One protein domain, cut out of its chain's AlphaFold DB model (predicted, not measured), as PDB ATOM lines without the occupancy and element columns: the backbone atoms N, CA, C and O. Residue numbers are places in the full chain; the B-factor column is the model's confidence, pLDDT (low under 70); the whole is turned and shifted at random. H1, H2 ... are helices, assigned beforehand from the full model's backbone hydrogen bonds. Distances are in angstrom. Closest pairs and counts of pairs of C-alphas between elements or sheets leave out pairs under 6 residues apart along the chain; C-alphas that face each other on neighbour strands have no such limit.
ATOM      1  N   GLU A 179      -1.837   7.418 -35.996       70.06
ATOM      2  CA  GLU A 179      -2.885   6.687 -36.736       70.06
ATOM      3  C   GLU A 179      -4.142   6.396 -35.881       70.06
ATOM      4  O   GLU A 179      -5.265   6.435 -36.382       70.06
ATOM      5  N   ASN A 180      -3.950   6.237 -34.567       71.31
ATOM      6  CA  ASN A 180      -4.996   6.036 -33.562       71.31
ATOM      7  C   ASN A 180      -5.944   7.248 -33.410       71.31
ATOM      8  O   ASN A 180      -7.147   7.100 -33.194       71.31
ATOM      9  N   ASP A 181      -5.436   8.468 -33.608       75.06
ATOM     10  CA  ASP A 181      -6.257   9.677 -33.552       75.06
ATOM     11  C   ASP A 181      -7.221   9.742 -34.736       75.06
ATOM     12  O   ASP A 181      -8.357  10.175 -34.579       75.06
ATOM     13  N   VAL A 182      -6.826   9.245 -35.914       74.94
ATOM     14  CA  VAL A 182      -7.673   9.244 -37.123       74.94
ATOM     15  C   VAL A 182      -8.924   8.384 -36.940       74.94
ATOM     16  O   VAL A 182     -10.010   8.787 -37.369       74.94
ATOM     17  N   GLU A 183      -8.805   7.225 -36.297       76.56
ATOM     18  CA  GLU A 183      -9.956   6.365 -35.997       76.56
ATOM     19  C   GLU A 183     -10.869   6.997 -34.948       76.56
ATOM     20  O   GLU A 183     -12.086   7.068 -35.147       76.56
ATOM     21  N   ARG A 184     -10.279   7.574 -33.897       78.62
ATOM     22  CA  ARG A 184     -11.015   8.332 -32.882       78.62
ATOM     23  C   ARG A 184     -11.770   9.518 -33.491       78.62
ATOM     24  O   ARG A 184     -12.933   9.749 -33.158       78.62
ATOM     25  N   TRP A 185     -11.172  10.221 -34.454       76.19
ATOM     26  CA  TRP A 185     -11.818  11.314 -35.186       76.19
ATOM     27  C   TRP A 185     -13.030  10.849 -35.990       76.19
ATOM     28  O   TRP A 185     -14.084  11.489 -35.943       76.19
ATOM     29  N   ARG A 186     -12.906   9.721 -36.697       79.56
ATOM     30  CA  ARG A 186     -14.018   9.139 -37.463       79.56
ATOM     31  C   ARG A 186     -15.164   8.700 -36.557       79.56
ATOM     32  O   ARG A 186     -16.321   8.910 -36.916       79.56
ATOM     33  N   ALA A 187     -14.857   8.152 -35.381       80.81
ATOM     34  CA  ALA A 187     -15.866   7.765 -34.400       80.81
ATOM     35  C   ALA A 187     -16.650   8.984 -33.880       80.81
ATOM     36  O   ALA A 187     -17.881   8.985 -33.900       80.81
ATOM     37  N   ILE A 188     -15.954  10.062 -33.499       81.44
ATOM     38  CA  ILE A 188     -16.591  11.300 -33.014       81.44
ATOM     39  C   ILE A 188     -17.477  11.932 -34.098       81.44
ATOM     40  O   ILE A 188     -18.587  12.390 -33.809       81.44
ATOM     41  N   GLU A 189     -17.015  11.953 -35.351       80.69
ATOM     42  CA  GLU A 189     -17.796  12.474 -36.475       80.69
ATOM     43  C   GLU A 189     -19.065  11.648 -36.719       80.69
ATOM     44  O   GLU A 189     -20.150  12.224 -36.857       80.69
ATOM     45  N   ALA A 190     -18.954  10.316 -36.711       78.44
ATOM     46  CA  ALA A 190     -20.089   9.415 -36.883       78.44
ATOM     47  C   ALA A 190     -21.153   9.631 -35.793       78.44
ATOM     48  O   ALA A 190     -22.328   9.815 -36.119       78.44
ATOM     49  N   ILE A 191     -20.739   9.726 -34.524       79.31
ATOM     50  CA  ILE A 191     -21.637   9.999 -33.390       79.31
ATOM     51  C   ILE A 191     -22.323  11.364 -33.555       79.31
ATOM     52  O   ILE A 191     -23.535  11.488 -33.382       79.31
ATOM     53  N   CYS A 192     -21.577  12.406 -33.934       79.12
ATOM     54  CA  CYS A 192     -22.142  13.744 -34.126       79.12
ATOM     55  C   CYS A 192     -23.180  13.797 -35.255       79.12
ATOM     56  O   CYS A 192     -24.133  14.578 -35.179       79.12
ATOM     57  N   LEU A 193     -22.992  13.021 -36.321       76.88
ATOM     58  CA  LEU A 193     -23.943  12.939 -37.428       76.88
ATOM     59  C   LEU A 193     -25.188  12.133 -37.043       76.88
ATOM     60  O   LEU A 193     -26.301  12.574 -37.351       76.88
ATOM     61  N   ASP A 194     -25.019  11.040 -36.298       76.00
ATOM     62  CA  ASP A 194     -26.126  10.209 -35.820       76.00
ATOM     63  C   ASP A 194     -27.021  10.962 -34.818       76.00
ATOM     64  O   ASP A 194     -28.238  11.035 -34.997       76.00
ATOM     65  N   LEU A 195     -26.428  11.691 -33.862       74.06
ATOM     66  CA  LEU A 195     -27.162  12.569 -32.934       74.06
ATOM     67  C   LEU A 195     -27.940  13.690 -33.644       74.06
ATOM     68  O   LEU A 195     -28.927  14.208 -33.119       74.06
ATOM     69  N   ARG A 196     -27.517  14.080 -34.851       73.50
ATOM     70  CA  ARG A 196     -28.231  15.053 -35.693       73.50
ATOM     71  C   ARG A 196     -29.346  14.415 -36.526       73.50
ATOM     72  O   ARG A 196     -30.017  15.130 -37.272       73.50
ATOM     73  N   GLY A 197     -29.547  13.101 -36.426       76.19
ATOM     74  CA  GLY A 197     -30.458  12.336 -37.274       76.19
ATOM     75  C   GLY A 197     -30.034  12.331 -38.745       76.19
ATOM     76  O   GLY A 197     -30.865  12.110 -39.630       76.19
ATOM     77  N   ILE A 198     -28.760  12.634 -39.028       73.56
ATOM     78  CA  ILE A 198     -28.194  12.583 -40.372       73.56
ATOM     79  C   ILE A 198     -27.642  11.177 -40.541       73.56
ATOM     80  O   ILE A 198     -26.567  10.852 -40.052       73.56
ATOM     81  N   ASN A 199     -28.409  10.352 -41.246       57.69
ATOM     82  CA  ASN A 199     -28.060   8.962 -41.501       57.69
ATOM     83  C   ASN A 199     -26.730   8.903 -42.279       57.69
ATOM     84  O   ASN A 199     -26.690   9.241 -43.470       57.69
ATOM     85  N   VAL A 200     -25.639   8.534 -41.602       57.16
ATOM     86  CA  VAL A 200     -24.311   8.425 -42.213       57.16
ATOM     87  C   VAL A 200     -24.342   7.254 -43.185       57.16
ATOM     88  O   VAL A 200     -24.512   6.100 -42.803       57.16
ATOM     89  N   ARG A 201     -24.233   7.551 -44.482       45.53
ATOM     90  CA  ARG A 201     -24.149   6.530 -45.528       45.53
ATOM     91  C   ARG A 201     -22.701   6.095 -45.692       45.53
ATOM     92  O   ARG A 201     -21.936   6.781 -46.362       45.53
ATOM     93  N   GLY A 202     -22.359   4.940 -45.142       46.88
ATOM     94  CA  GLY A 202     -21.121   4.241 -45.465       46.88
ATOM     95  C   GLY A 202     -20.711   3.273 -44.371       46.88
ATOM     96  O   GLY A 202     -21.086   3.463 -43.217       46.88
ATOM     97  N   ASP A 203     -19.920   2.271 -44.748       52.44
ATOM     98  CA  ASP A 203     -19.287   1.264 -43.884       52.44
ATOM     99  C   ASP A 203     -18.223   1.880 -42.949       52.44
ATOM    100  O   ASP A 203     -17.114   1.377 -42.794       52.44
ATOM    101  N   VAL A 204     -18.530   3.026 -42.344       52.78
ATOM    102  CA  VAL A 204     -17.686   3.710 -41.370       52.78
ATOM    103  C   VAL A 204     -18.053   3.150 -40.008       52.78
ATOM    104  O   VAL A 204     -18.828   3.768 -39.292       52.78
ATOM    105  N   GLY A 205     -17.587   1.929 -39.720       50.44
ATOM    106  CA  GLY A 205     -17.611   1.315 -38.385       50.44
ATOM    107  C   GLY A 205     -18.868   1.617 -37.572       50.44
ATOM    108  O   GLY A 205     -18.758   2.015 -36.418       50.44
ATOM    109  N   VAL A 206     -20.052   1.522 -38.193       53.88
ATOM    110  CA  VAL A 206     -21.305   1.833 -37.510       53.88
ATOM    111  C   VAL A 206     -21.418   0.811 -36.396       53.88
ATOM    112  O   VAL A 206     -21.562  -0.383 -36.680       53.88
ATOM    113  N   LEU A 207     -21.291   1.277 -35.150       57.03
ATOM    114  CA  LEU A 207     -21.539   0.476 -33.960       57.03
ATOM    115  C   LEU A 207     -22.878  -0.228 -34.184       57.03
ATOM    116  O   LEU A 207     -23.928   0.408 -34.293       57.03
ATOM    117  N   LYS A 208     -22.833  -1.548 -34.383       59.91
ATOM    118  CA  LYS A 208     -24.033  -2.354 -34.613       59.91
ATOM    119  C   LYS A 208     -24.748  -2.506 -33.274       59.91
ATOM    120  O   LYS A 208     -24.615  -3.525 -32.612       59.91
ATOM    121  N   GLY A 209     -25.496  -1.483 -32.878       79.31
ATOM    122  CA  GLY A 209     -26.263  -1.481 -31.642       79.31
ATOM    123  C   GLY A 209     -26.647  -0.072 -31.195       79.31
ATOM    124  O   GLY A 209     -26.107   0.905 -31.710       79.31
ATOM    125  N   PRO A 210     -27.602   0.054 -30.258       78.75
ATOM    126  CA  PRO A 210     -27.792   1.309 -29.545       78.75
ATOM    127  C   PRO A 210     -26.482   1.665 -28.832       78.75
ATOM    128  O   PRO A 210     -25.965   0.850 -28.073       78.75
ATOM    129  N   VAL A 211     -25.953   2.858 -29.102       81.12
ATOM    130  CA  VAL A 211     -24.735   3.361 -28.452       81.12
ATOM    131  C   VAL A 211     -25.003   3.464 -26.953       81.12
ATOM    132  O   VAL A 211     -25.945   4.148 -26.537       81.12
ATOM    133  N   SER A 212     -24.223   2.745 -26.149       87.00
ATOM    134  CA  SER A 212     -24.317   2.825 -24.696       87.00
ATOM    135  C   SER A 212     -23.581   4.068 -24.187       87.00
ATOM    136  O   SER A 212     -22.733   4.630 -24.878       87.00
ATOM    137  N   PHE A 213     -23.915   4.529 -22.979       83.50
ATOM    138  CA  PHE A 213     -23.181   5.641 -22.363       83.50
ATOM    139  C   PHE A 213     -21.701   5.293 -22.149       83.50
ATOM    140  O   PHE A 213     -20.851   6.161 -22.324       83.50
ATOM    141  N   GLU A 214     -21.406   4.021 -21.882       84.69
ATOM    142  CA  GLU A 214     -20.048   3.502 -21.712       84.69
ATOM    143  C   GLU A 214     -19.195   3.694 -22.967       84.69
ATOM    144  O   GLU A 214     -18.077   4.198 -22.896       84.69
ATOM    145  N   ASP A 215     -19.766   3.401 -24.140       83.00
ATOM    146  CA  ASP A 215     -19.079   3.579 -25.423       83.00
ATOM    147  C   ASP A 215     -18.703   5.053 -25.648       83.00
ATOM    148  O   ASP A 215     -17.655   5.368 -26.212       83.00
ATOM    149  N   VAL A 216     -19.550   5.980 -25.190       84.31
ATOM    150  CA  VAL A 216     -19.284   7.420 -25.295       84.31
ATOM    151  C   VAL A 216     -18.142   7.824 -24.367       84.31
ATOM    152  O   VAL A 216     -17.248   8.549 -24.804       84.31
ATOM    153  N   PHE A 217     -18.140   7.360 -23.115       86.38
ATOM    154  CA  PHE A 217     -17.068   7.657 -22.160       86.38
ATOM    155  C   PHE A 217     -15.730   7.080 -22.615       86.38
ATOM    156  O   PHE A 217     -14.732   7.803 -22.639       86.38
ATOM    157  N   GLN A 218     -15.728   5.849 -23.124       82.19
ATOM    158  CA  GLN A 218     -14.538   5.206 -23.670       82.19
ATOM    159  C   GLN A 218     -13.959   5.978 -24.865       82.19
ATOM    160  O   GLN A 218     -12.757   6.230 -24.917       82.19
ATOM    161  N   VAL A 219     -14.798   6.433 -25.804       84.69
ATOM    162  CA  VAL A 219     -14.349   7.245 -26.954       84.69
ATOM    163  C   VAL A 219     -13.831   8.620 -26.511       84.69
ATOM    164  O   VAL A 219     -12.868   9.154 -27.079       84.69
ATOM    165  N   LEU A 220     -14.447   9.209 -25.486       79.12
ATOM    166  CA  LEU A 220     -14.007  10.478 -24.911       79.12
ATOM    167  C   LEU A 220     -12.756  10.333 -24.032       79.12
ATOM    168  O   LEU A 220     -12.067  11.334 -23.836       79.12
ATOM    169  N   GLY A 221     -12.402   9.120 -23.602       82.31
ATOM    170  CA  GLY A 221     -11.317   8.875 -22.650       82.31
ATOM    171  C   GLY A 221     -11.650   9.406 -21.255       82.31
ATOM    172  O   GLY A 221     -10.768   9.916 -20.568       82.31
ATOM    173  N   LEU A 222     -12.930   9.367 -20.883       89.06
ATOM    174  CA  LEU A 222     -13.426   9.777 -19.573       89.06
ATOM    175  C   LEU A 222     -13.798   8.537 -18.761       89.06
ATOM    176  O   LEU A 222     -14.230   7.538 -19.336       89.06
ATOM    177  N   ASP A 223     -13.644   8.609 -17.445       88.50
ATOM    178  CA  ASP A 223     -14.191   7.611 -16.530       88.50
ATOM    179  C   ASP A 223     -15.685   7.862 -16.254       88.50
ATOM    180  O   ASP A 223     -16.287   8.832 -16.731       88.50
ATOM    181  N   GLU A 224     -16.298   6.980 -15.464       86.12
ATOM    182  CA  GLU A 224     -17.696   7.107 -15.028       86.12
ATOM    183  C   GLU A 224     -17.958   8.407 -14.238       86.12
ATOM    184  O   GLU A 224     -19.098   8.869 -14.136       86.12
ATOM    185  N   GLN A 225     -16.911   9.014 -13.676       88.38
ATOM    186  CA  GLN A 225     -16.945  10.263 -12.921       88.38
ATOM    187  C   GLN A 225     -16.773  11.499 -13.824       88.38
ATOM    188  O   GLN A 225     -17.001  12.624 -13.373       88.38
ATOM    189  N   GLY A 226     -16.463  11.303 -15.109       82.69
ATOM    190  CA  GLY A 226     -16.237  12.361 -16.089       82.69
ATOM    191  C   GLY A 226     -14.843  12.987 -16.022       82.69
ATOM    192  O   GLY A 226     -14.635  14.042 -16.625       82.69
ATOM    193  N   GLU A 227     -13.903  12.369 -15.313       88.31
ATOM    194  CA  GLU A 227     -12.504  12.771 -15.260       88.31
ATOM    195  C   GLU A 227     -11.715  12.095 -16.397       88.31
ATOM    196  O   GLU A 227     -12.026  10.974 -16.810       88.31
ATOM    197  N   PRO A 228     -10.702  12.770 -16.969       85.06
ATOM    198  CA  PRO A 228      -9.882  12.189 -18.020       85.06
ATOM    199  C   PRO A 228      -9.076  11.015 -17.463       85.06
ATOM    200  O   PRO A 228      -8.234  11.193 -16.578       85.06
ATOM    201  N   VAL A 229      -9.288   9.824 -18.026       86.25
ATOM    202  CA  VAL A 229      -8.473   8.650 -17.715       86.25
ATOM    203  C   VAL A 229      -7.084   8.911 -18.277       86.25
ATOM    204  O   VAL A 229      -6.840   8.811 -19.481       86.25
TER     205      VAL A 229
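What this domain is: This is residues 179 to 229 of the 310 residues of the protein "uncharacterized protein LOC108073788" of Drosophila kikkawai (UniProt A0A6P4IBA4). One long helix, H1, and one short helix, H2, are joined by a wide loop: from the far end of H1, residues 196 to 212 swing out and come back round to H2, which runs back at a slant to H1. The tail, residues 221 to 229, lies beyond H2, on the side away from H1. The printed part has 51 residues with two named helices, H1 then H2, and no named strand; the class is all helix, though under half of the residues, 25 of 51, are in named elements. The whole is only just compact, close to loose, with a radius of gyration of the C-alphas of 11.6 A and spans of 33 by 26 by 18 A.

Where its parts are: Find C-alpha 179 at (-2.885, 6.687, -36.736); from there H1, residues 179 to 195, runs 25.3 A to C-alpha 195 at (-27.162, 12.569, -32.934). H2, residues 213 to 220, spans 10.7 A and ends at C-alpha 220 at (-14.007, 10.478, -24.911).

How they stand to each other: Look at residues 184 to 188 of H1, which alone touch H2. H1 and H2 only just touch, with 3 pairs of C-alphas within 8 A; the closest C-alphas are those of Arg 184 and Val 219, 6.9 A apart. The two helices run opposite ways at a steep tilt of 44 degrees and form a helical hairpin. In H2 every O i to N i+4 pair is within hydrogen-bond range; in H1, 12 of 13 are.

The domain as a whole: The two C-alphas farthest apart are those of Arg 201 and Gln 225, at 33.6 A. The printed part has no cut. The link from H1 to H2, 17 residues, is long. Look there for the model's low confidence: residues 199 to 208 are under 70, while the mean pLDDT of the printed part is 75.2.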